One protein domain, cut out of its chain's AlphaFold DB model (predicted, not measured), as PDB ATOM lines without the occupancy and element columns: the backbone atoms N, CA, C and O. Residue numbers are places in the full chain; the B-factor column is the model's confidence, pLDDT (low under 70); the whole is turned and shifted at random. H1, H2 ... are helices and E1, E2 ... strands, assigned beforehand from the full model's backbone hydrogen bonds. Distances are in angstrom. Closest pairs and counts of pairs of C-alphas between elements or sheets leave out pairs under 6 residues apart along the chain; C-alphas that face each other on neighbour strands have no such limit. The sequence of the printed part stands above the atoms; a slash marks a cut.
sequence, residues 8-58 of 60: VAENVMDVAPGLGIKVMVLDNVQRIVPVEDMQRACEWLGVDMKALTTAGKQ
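Overview. This is residues 8 to 58 of the 60 residues of an uncharacterized protein of Mixta intestinalis (UniProt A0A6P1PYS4). A long two-stranded hairpin, E1 and E2, stands across an open gap from two short helices, H1 and H2, which make a corner. The link from E2 to H1 joins the two parts, and its residues 29 to 34 stick out free. The printed part has 51 residues in the order E1, E2, H1, H2; the sheet E1 - E2 is antiparallel, and the class is mixed. It is loose, with a radius of gyration of the C-alphas of 13.6 A and spans of 32 by 30 by 19 A.

Arrangement. E1, residues 8 to 16, and E2, residues 19 to 26, form an antiparallel hairpin at 163 degrees; N 11 and O 23 are within hydrogen-bond range at 2.8 A. H1, residues 35 to 45, and H2, residues 49 to 58, only just touch, with 3 pairs of C-alphas within 8 A; the closest C-alphas, of Cys 42 and Met 49, are 5.8 A apart. They run opposite ways at a steep tilt of 69 degrees, only just short of about perpendicular. E1 is apart from both helices, and E2 from H2. Every O i to N i+4 pair is within hydrogen-bond range in H1, and 4 of 6 in H2.

Along the chain. E1 begins at C-alpha 8 (217.083, 235.109, 157.886) and is 25.8 A long; E2 is 22.7 A, H1 15.2 A and H2 15.5 A, ending at C-alpha 58 (208.989, 233.456, 184.481).

Size, cuts and confidence. The C-alphas farthest apart, of Pro 17 and Gln 58, are 37.7 A apart. The printed part has no cut and no long link. The model's pLDDT is under 70 at residue 19, residues 27 to 33 and residues 51 to 58.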
ATOM      1  N   VAL A   8     218.120 235.348 158.917       75.69
ATOM      2  CA  VAL A   8     217.083 235.109 157.886       75.69
ATOM      3  C   VAL A   8     216.425 236.373 157.380       75.69
ATOM      4  O   VAL A   8     215.897 236.384 156.273       75.69
ATOM      5  N   ALA A   9     216.423 237.431 158.186       75.88
ATOM      6  CA  ALA A   9     215.927 238.721 157.750       75.88
ATOM      7  C   ALA A   9     216.653 239.838 158.485       75.88
ATOM      8  O   ALA A   9     217.010 239.710 159.655       75.88
ATOM      9  N   GLU A  10     216.823 240.958 157.807       80.50
ATOM     10  CA  GLU A  10     217.294 242.185 158.416       80.50
ATOM     11  C   GLU A  10     216.432 243.352 157.959       80.50
ATOM     12  O   GLU A  10     215.923 243.374 156.840       80.50
ATOM     13  N   ASN A  11     216.244 244.311 158.854       83.00
ATOM     14  CA  ASN A  11     215.594 245.568 158.552       83.00
ATOM     15  C   ASN A  11     216.335 246.691 159.275       83.00
ATOM     16  O   ASN A  11     216.792 246.511 160.404       83.00
ATOM     17  N   VAL A  12     216.461 247.843 158.630       83.44
ATOM     18  CA  VAL A  12     217.061 249.037 159.218       83.44
ATOM     19  C   VAL A  12     215.986 250.108 159.278       83.44
ATOM     20  O   VAL A  12     215.347 250.410 158.276       83.44
ATOM     21  N   MET A  13     215.777 250.658 160.467       87.50
ATOM     22  CA  MET A  13     214.806 251.712 160.717       87.50
ATOM     23  C   MET A  13     215.520 252.926 161.296       87.50
ATOM     24  O   MET A  13     216.127 252.837 162.363       87.50
ATOM     25  N   ASP A  14     215.415 254.061 160.616       87.50
ATOM     26  CA  ASP A  14     215.919 255.335 161.120       87.50
ATOM     27  C   ASP A  14     214.957 255.903 162.167       87.50
ATOM     28  O   ASP A  14     213.761 256.058 161.920       87.50
ATOM     29  N   VAL A  15     215.482 256.205 163.353       82.75
ATOM     30  CA  VAL A  15     214.705 256.728 164.493       82.75
ATOM     31  C   VAL A  15     214.935 258.225 164.686       82.75
ATOM     32  O   VAL A  15     214.067 258.931 165.191       82.75
ATOM     33  N   ALA A  16     216.110 258.711 164.284       82.44
ATOM     34  CA  ALA A  16     216.474 260.121 164.241       82.44
ATOM     35  C   ALA A  16     217.592 260.333 163.198       82.44
ATOM     36  O   ALA A  16     218.221 259.359 162.775       82.44
ATOM     37  N   PRO A  17     217.888 261.578 162.778       86.25
ATOM     38  CA  PRO A  17     218.992 261.848 161.860       86.25
ATOM     39  C   PRO A  17     220.323 261.306 162.404       86.25
ATOM     40  O   PRO A  17     220.807 261.756 163.440       86.25
ATOM     41  N   GLY A  18     220.904 260.324 161.711       84.19
ATOM     42  CA  GLY A  18     222.149 259.662 162.120       84.19
ATOM     43  C   GLY A  18     221.991 258.555 163.172       84.19
ATOM     44  O   GLY A  18     222.998 257.989 163.591       84.19
ATOM     45  N   LEU A  19     220.762 258.217 163.579       68.25
ATOM     46  CA  LEU A  19     220.460 257.126 164.505       68.25
ATOM     47  C   LEU A  19     219.539 256.099 163.836       68.25
ATOM     48  O   LEU A  19     218.336 256.329 163.698       68.25
ATOM     49  N   GLY A  20     220.110 254.948 163.481       80.38
ATOM     50  CA  GLY A  20     219.388 253.809 162.920       80.38
ATOM     51  C   GLY A  20     219.376 252.610 163.866       80.38
ATOM     52  O   GLY A  20     220.363 252.321 164.542       80.38
ATOM     53  N   ILE A  21     218.262 251.883 163.891       80.88
ATOM     54  CA  ILE A  21     218.125 250.579 164.540       80.88
ATOM     55  C   ILE A  21     218.185 249.505 163.459       80.88
ATOM     56  O   ILE A  21     217.386 249.518 162.526       80.88
ATOM     57  N   LYS A  22     219.090 248.532 163.609       80.62
ATOM     58  CA  LYS A  22     219.122 247.326 162.777       80.62
ATOM     59  C   LYS A  22     218.435 246.173 163.508       80.62
ATOM     60  O   LYS A  22     218.956 245.659 164.494       80.62
ATOM     61  N   VAL A  23     217.273 245.761 163.013       78.56
ATOM     62  CA  VAL A  23     216.541 244.574 163.465       78.56
ATOM     63  C   VAL A  23     217.017 243.378 162.653       78.56
ATOM     64  O   VAL A  23     217.068 243.441 161.429       78.56
ATOM     65  N   MET A  24     217.373 242.284 163.322       75.12
ATOM     66  CA  MET A  24     217.840 241.056 162.678       75.12
ATOM     67  C   MET A  24     217.021 239.876 163.200       75.12
ATOM     68  O   MET A  24     216.935 239.671 164.411       75.12
ATOM     69  N   VAL A  25     216.425 239.108 162.294       71.56
ATOM     70  CA  VAL A  25     215.721 237.854 162.576       71.56
ATOM     71  C   VAL A  25     216.672 236.710 162.261       71.56
ATOM     72  O   VAL A  25     217.322 236.728 161.214       71.56
ATOM     73  N   LEU A  26     216.767 235.728 163.158       74.31
ATOM     74  CA  LEU A  26     217.712 234.619 163.037       74.31
ATOM     75  C   LEU A  26     217.014 233.285 162.738       74.31
ATOM     76  O   LEU A  26     215.952 233.007 163.292       74.31
ATOM     77  N   ASP A  27     217.629 232.477 161.874       63.72
ATOM     78  CA  ASP A  27     217.290 231.075 161.616       63.72
ATOM     79  C   ASP A  27     217.695 230.247 162.843       63.72
ATOM     80  O   ASP A  27     218.853 230.224 163.244       63.72
ATOM     81  N   ASN A  28     216.693 229.642 163.480       58.03
ATOM     82  CA  ASN A  28     216.805 228.619 164.520       58.03
ATOM     83  C   ASN A  28     217.624 228.916 165.796       58.03
ATOM     84  O   ASN A  28     218.522 228.175 166.180       58.03
ATOM     85  N   VAL A  29     217.061 229.838 166.584       56.66
ATOM     86  CA  VAL A  29     216.965 229.778 168.061       56.66
ATOM     87  C   VAL A  29     218.194 230.234 168.868       56.66
ATOM     88  O   VAL A  29     219.241 229.604 168.915       56.66
ATOM     89  N   GLN A  30     217.954 231.316 169.621       58.84
ATOM     90  CA  GLN A  30     218.789 231.920 170.666       58.84
ATOM     91  C   GLN A  30     220.158 232.432 170.211       58.84
ATOM     92  O   GLN A  30     221.198 231.805 170.390       58.84
ATOM     93  N   ARG A  31     220.177 233.705 169.791       61.50
ATOM     94  CA  ARG A  31     221.378 234.514 169.997       61.50
ATOM     95  C   ARG A  31     221.584 234.641 171.499       61.50
ATOM     96  O   ARG A  31     220.894 235.421 172.152       61.50
ATOM     97  N   ILE A  32     222.520 233.871 172.042       64.56
ATOM     98  CA  ILE A  32     223.068 234.162 173.361       64.56
ATOM     99  C   ILE A  32     223.803 235.488 173.197       64.56
ATOM    100  O   ILE A  32     224.886 235.544 172.616       64.56
ATOM    101  N   VAL A  33     223.165 236.575 173.627       68.19
ATOM    102  CA  VAL A  33     223.846 237.859 173.761       68.19
ATOM    103  C   VAL A  33     224.889 237.662 174.861       68.19
ATOM    104  O   VAL A  33     224.507 237.268 175.969       68.19
ATOM    105  N   PRO A  34     226.189 237.867 174.581       72.31
ATOM    106  CA  PRO A  34     227.211 237.784 175.611       72.31
ATOM    107  C   PRO A  34     226.837 238.678 176.793       72.31
ATOM    108  O   PRO A  34     226.321 239.781 176.609       72.31
ATOM    109  N   VAL A  35     227.095 238.207 178.014       77.12
ATOM    110  CA  VAL A  35     226.726 238.923 179.249       77.12
ATOM    111  C   VAL A  35     227.275 240.352 179.246       77.12
ATOM    112  O   VAL A  35     226.581 241.274 179.659       77.12
ATOM    113  N   GLU A  36     228.479 240.542 178.708       77.19
ATOM    114  CA  GLU A  36     229.146 241.842 178.590       77.19
ATOM    115  C   GLU A  36     228.393 242.817 177.673       77.19
ATOM    116  O   GLU A  36     228.207 243.984 178.019       77.19
ATOM    117  N   ASP A  37     227.915 242.336 176.523       73.31
ATOM    118  CA  ASP A  37     227.146 243.145 175.576       73.31
ATOM    119  C   ASP A  37     225.777 243.505 176.159       73.31
ATOM    120  O   ASP A  37     225.312 244.639 176.028       73.31
ATOM    121  N   MET A  38     225.154 242.559 176.869       78.50
ATOM    122  CA  MET A  38     223.892 242.792 177.565       78.50
ATOM    123  C   MET A  38     224.054 243.810 178.700       78.50
ATOM    124  O   MET A  38     223.199 244.677 178.871       78.50
ATOM    125  N   GLN A  39     225.159 243.753 179.449       79.19
ATOM    126  CA  GLN A  39     225.458 244.704 180.516       79.19
ATOM    127  C   GLN A  39     225.652 246.122 179.967       79.19
ATOM    128  O   GLN A  39     225.040 247.058 180.478       79.19
ATOM    129  N   ARG A  40     226.417 246.284 178.879       76.81
ATOM    130  CA  ARG A  40     226.582 247.587 178.209       76.81
ATOM    131  C   ARG A  40     225.255 248.142 177.700       76.81
ATOM    132  O   ARG A  40     224.981 249.327 177.862       76.81
ATOM    133  N   ALA A  41     224.408 247.287 177.127       77.12
ATOM    134  CA  ALA A  41     223.072 247.690 176.703       77.12
ATOM    135  C   ALA A  41     222.209 248.152 177.894       77.12
ATOM    136  O   ALA A  41     221.512 249.159 177.788       77.12
ATOM    137  N   CYS A  42     222.288 247.467 179.039       80.81
ATOM    138  CA  CYS A  42     221.592 247.863 180.267       80.81
ATOM    139  C   CYS A  42     222.071 249.229 180.786       80.81
ATOM    140  O   CYS A  42     221.243 250.068 181.136       80.81
ATOM    141  N   GLU A  43     223.383 249.484 180.769       81.81
ATOM    142  CA  GLU A  43     223.970 250.777 181.149       81.81
ATOM    143  C   GLU A  43     223.485 251.916 180.243       81.81
ATOM    144  O   GLU A  43     223.079 252.965 180.738       81.81
ATOM    145  N   TRP A  44     223.456 251.705 178.922       80.75
ATOM    146  CA  TRP A  44     222.956 252.704 177.968       80.75
ATOM    147  C   TRP A  44     221.469 253.004 178.132       80.75
ATOM    148  O   TRP A  44     221.045 254.141 177.933       80.75
ATOM    149  N   LEU A  45     220.678 251.996 178.493       79.06
ATOM    150  CA  LEU A  45     219.238 252.134 178.691       79.06
ATOM    151  C   LEU A  45     218.876 252.612 180.108       79.06
ATOM    152  O   LEU A  45     217.706 252.884 180.370       79.06
ATOM    153  N   GLY A  46     219.849 252.712 181.022       81.50
ATOM    154  CA  GLY A  46     219.610 253.036 182.432       81.50
ATOM    155  C   GLY A  46     218.789 251.970 183.168       81.50
ATOM    156  O   GLY A  46     218.088 252.286 184.128       81.50
ATOM    157  N   VAL A  47     218.838 250.717 182.706       79.12
ATOM    158  CA  VAL A  47     218.058 249.593 183.245       79.12
ATOM    159  C   VAL A  47     218.953 248.713 184.113       79.12
ATOM    160  O   VAL A  47     220.083 248.409 183.743       79.12
ATOM    161  N   ASP A  48     218.449 248.249 185.260       79.56
ATOM    162  CA  ASP A  48     219.162 247.260 186.074       79.56
ATOM    163  C   ASP A  48     219.075 245.866 185.431       79.56
ATOM    164  O   ASP A  48     218.003 245.259 185.329       79.56
ATOM    165  N   MET A  49     220.229 245.324 185.044       70.62
ATOM    166  CA  MET A  49     220.357 243.986 184.468       70.62
ATOM    167  C   MET A  49     219.784 242.891 185.384       70.62
ATOM    168  O   MET A  49     219.216 241.905 184.902       70.62
ATOM    169  N   LYS A  50     219.863 243.059 186.711       74.44
ATOM    170  CA  LYS A  50     219.304 242.090 187.669       74.44
ATOM    171  C   LYS A  50     217.781 242.005 187.572       74.44
ATOM    172  O   LYS A  50     217.222 240.909 187.675       74.44
ATOM    173  N   ALA A  51     217.109 243.121 187.293       64.81
ATOM    174  CA  ALA A  51     215.665 243.138 187.079       64.81
ATOM    175  C   ALA A  51     215.275 242.356 185.810       64.81
ATOM    176  O   ALA A  51     214.334 241.561 185.836       64.81
ATOM    177  N   LEU A  52     216.054 242.489 184.729       62.88
ATOM    178  CA  LEU A  52     215.818 241.786 183.460       62.88
ATOM    179  C   LEU A  52     216.026 240.265 183.571       62.88
ATOM    180  O   LEU A  52     215.219 239.488 183.061       62.88
ATOM    181  N   THR A  53     217.059 239.821 184.295       61.47
ATOM    182  CA  THR A  53     217.303 238.379 184.523       61.47
ATOM    183  C   THR A  53     216.221 237.698 185.369       61.47
ATOM    184  O   THR A  53     216.010 236.491 185.246       61.47
ATOM    185  N   THR A  54     215.501 238.462 186.196       54.12
ATOM    186  CA  THR A  54     214.395 237.951 187.019       54.12
ATOM    187  C   THR A  54     213.126 237.751 186.185       54.12
ATOM    188  O   THR A  54     212.468 236.723 186.323       54.12
ATOM    189  N   ALA A  55     212.825 238.668 185.256       51.31
ATOM    190  CA  ALA A  55     211.684 238.549 184.341       51.31
ATOM    191  C   ALA A  55     211.830 237.374 183.354       51.31
ATOM    192  O   ALA A  55     210.855 236.693 183.044       51.31
ATOM    193  N   GLY A  56     213.056 237.084 182.903       51.16
ATOM    194  CA  GLY A  56     213.329 235.971 181.987       51.16
ATOM    195  C   GLY A  56     213.073 234.578 182.577       51.16
ATOM    196  O   GLY A  56     212.796 233.651 181.826       51.16
ATOM    197  N   LYS A  57     213.107 234.415 183.908       44.31
ATOM    198  CA  LYS A  57     212.832 233.132 184.584       44.31
ATOM    199  C   LYS A  57     211.347 232.771 184.674       44.31
ATOM    200  O   LYS A  57     211.041 231.650 185.048       44.31
ATOM    201  N   GLN A  58     210.433 233.693 184.368       37.16
ATOM    202  CA  GLN A  58     208.989 233.456 184.481       37.16
ATOM    203  C   GLN A  58     208.373 232.839 183.208       37.16
ATOM    204  O   GLN A  58     207.194 232.497 183.201       37.16
TER     205      GLN A  58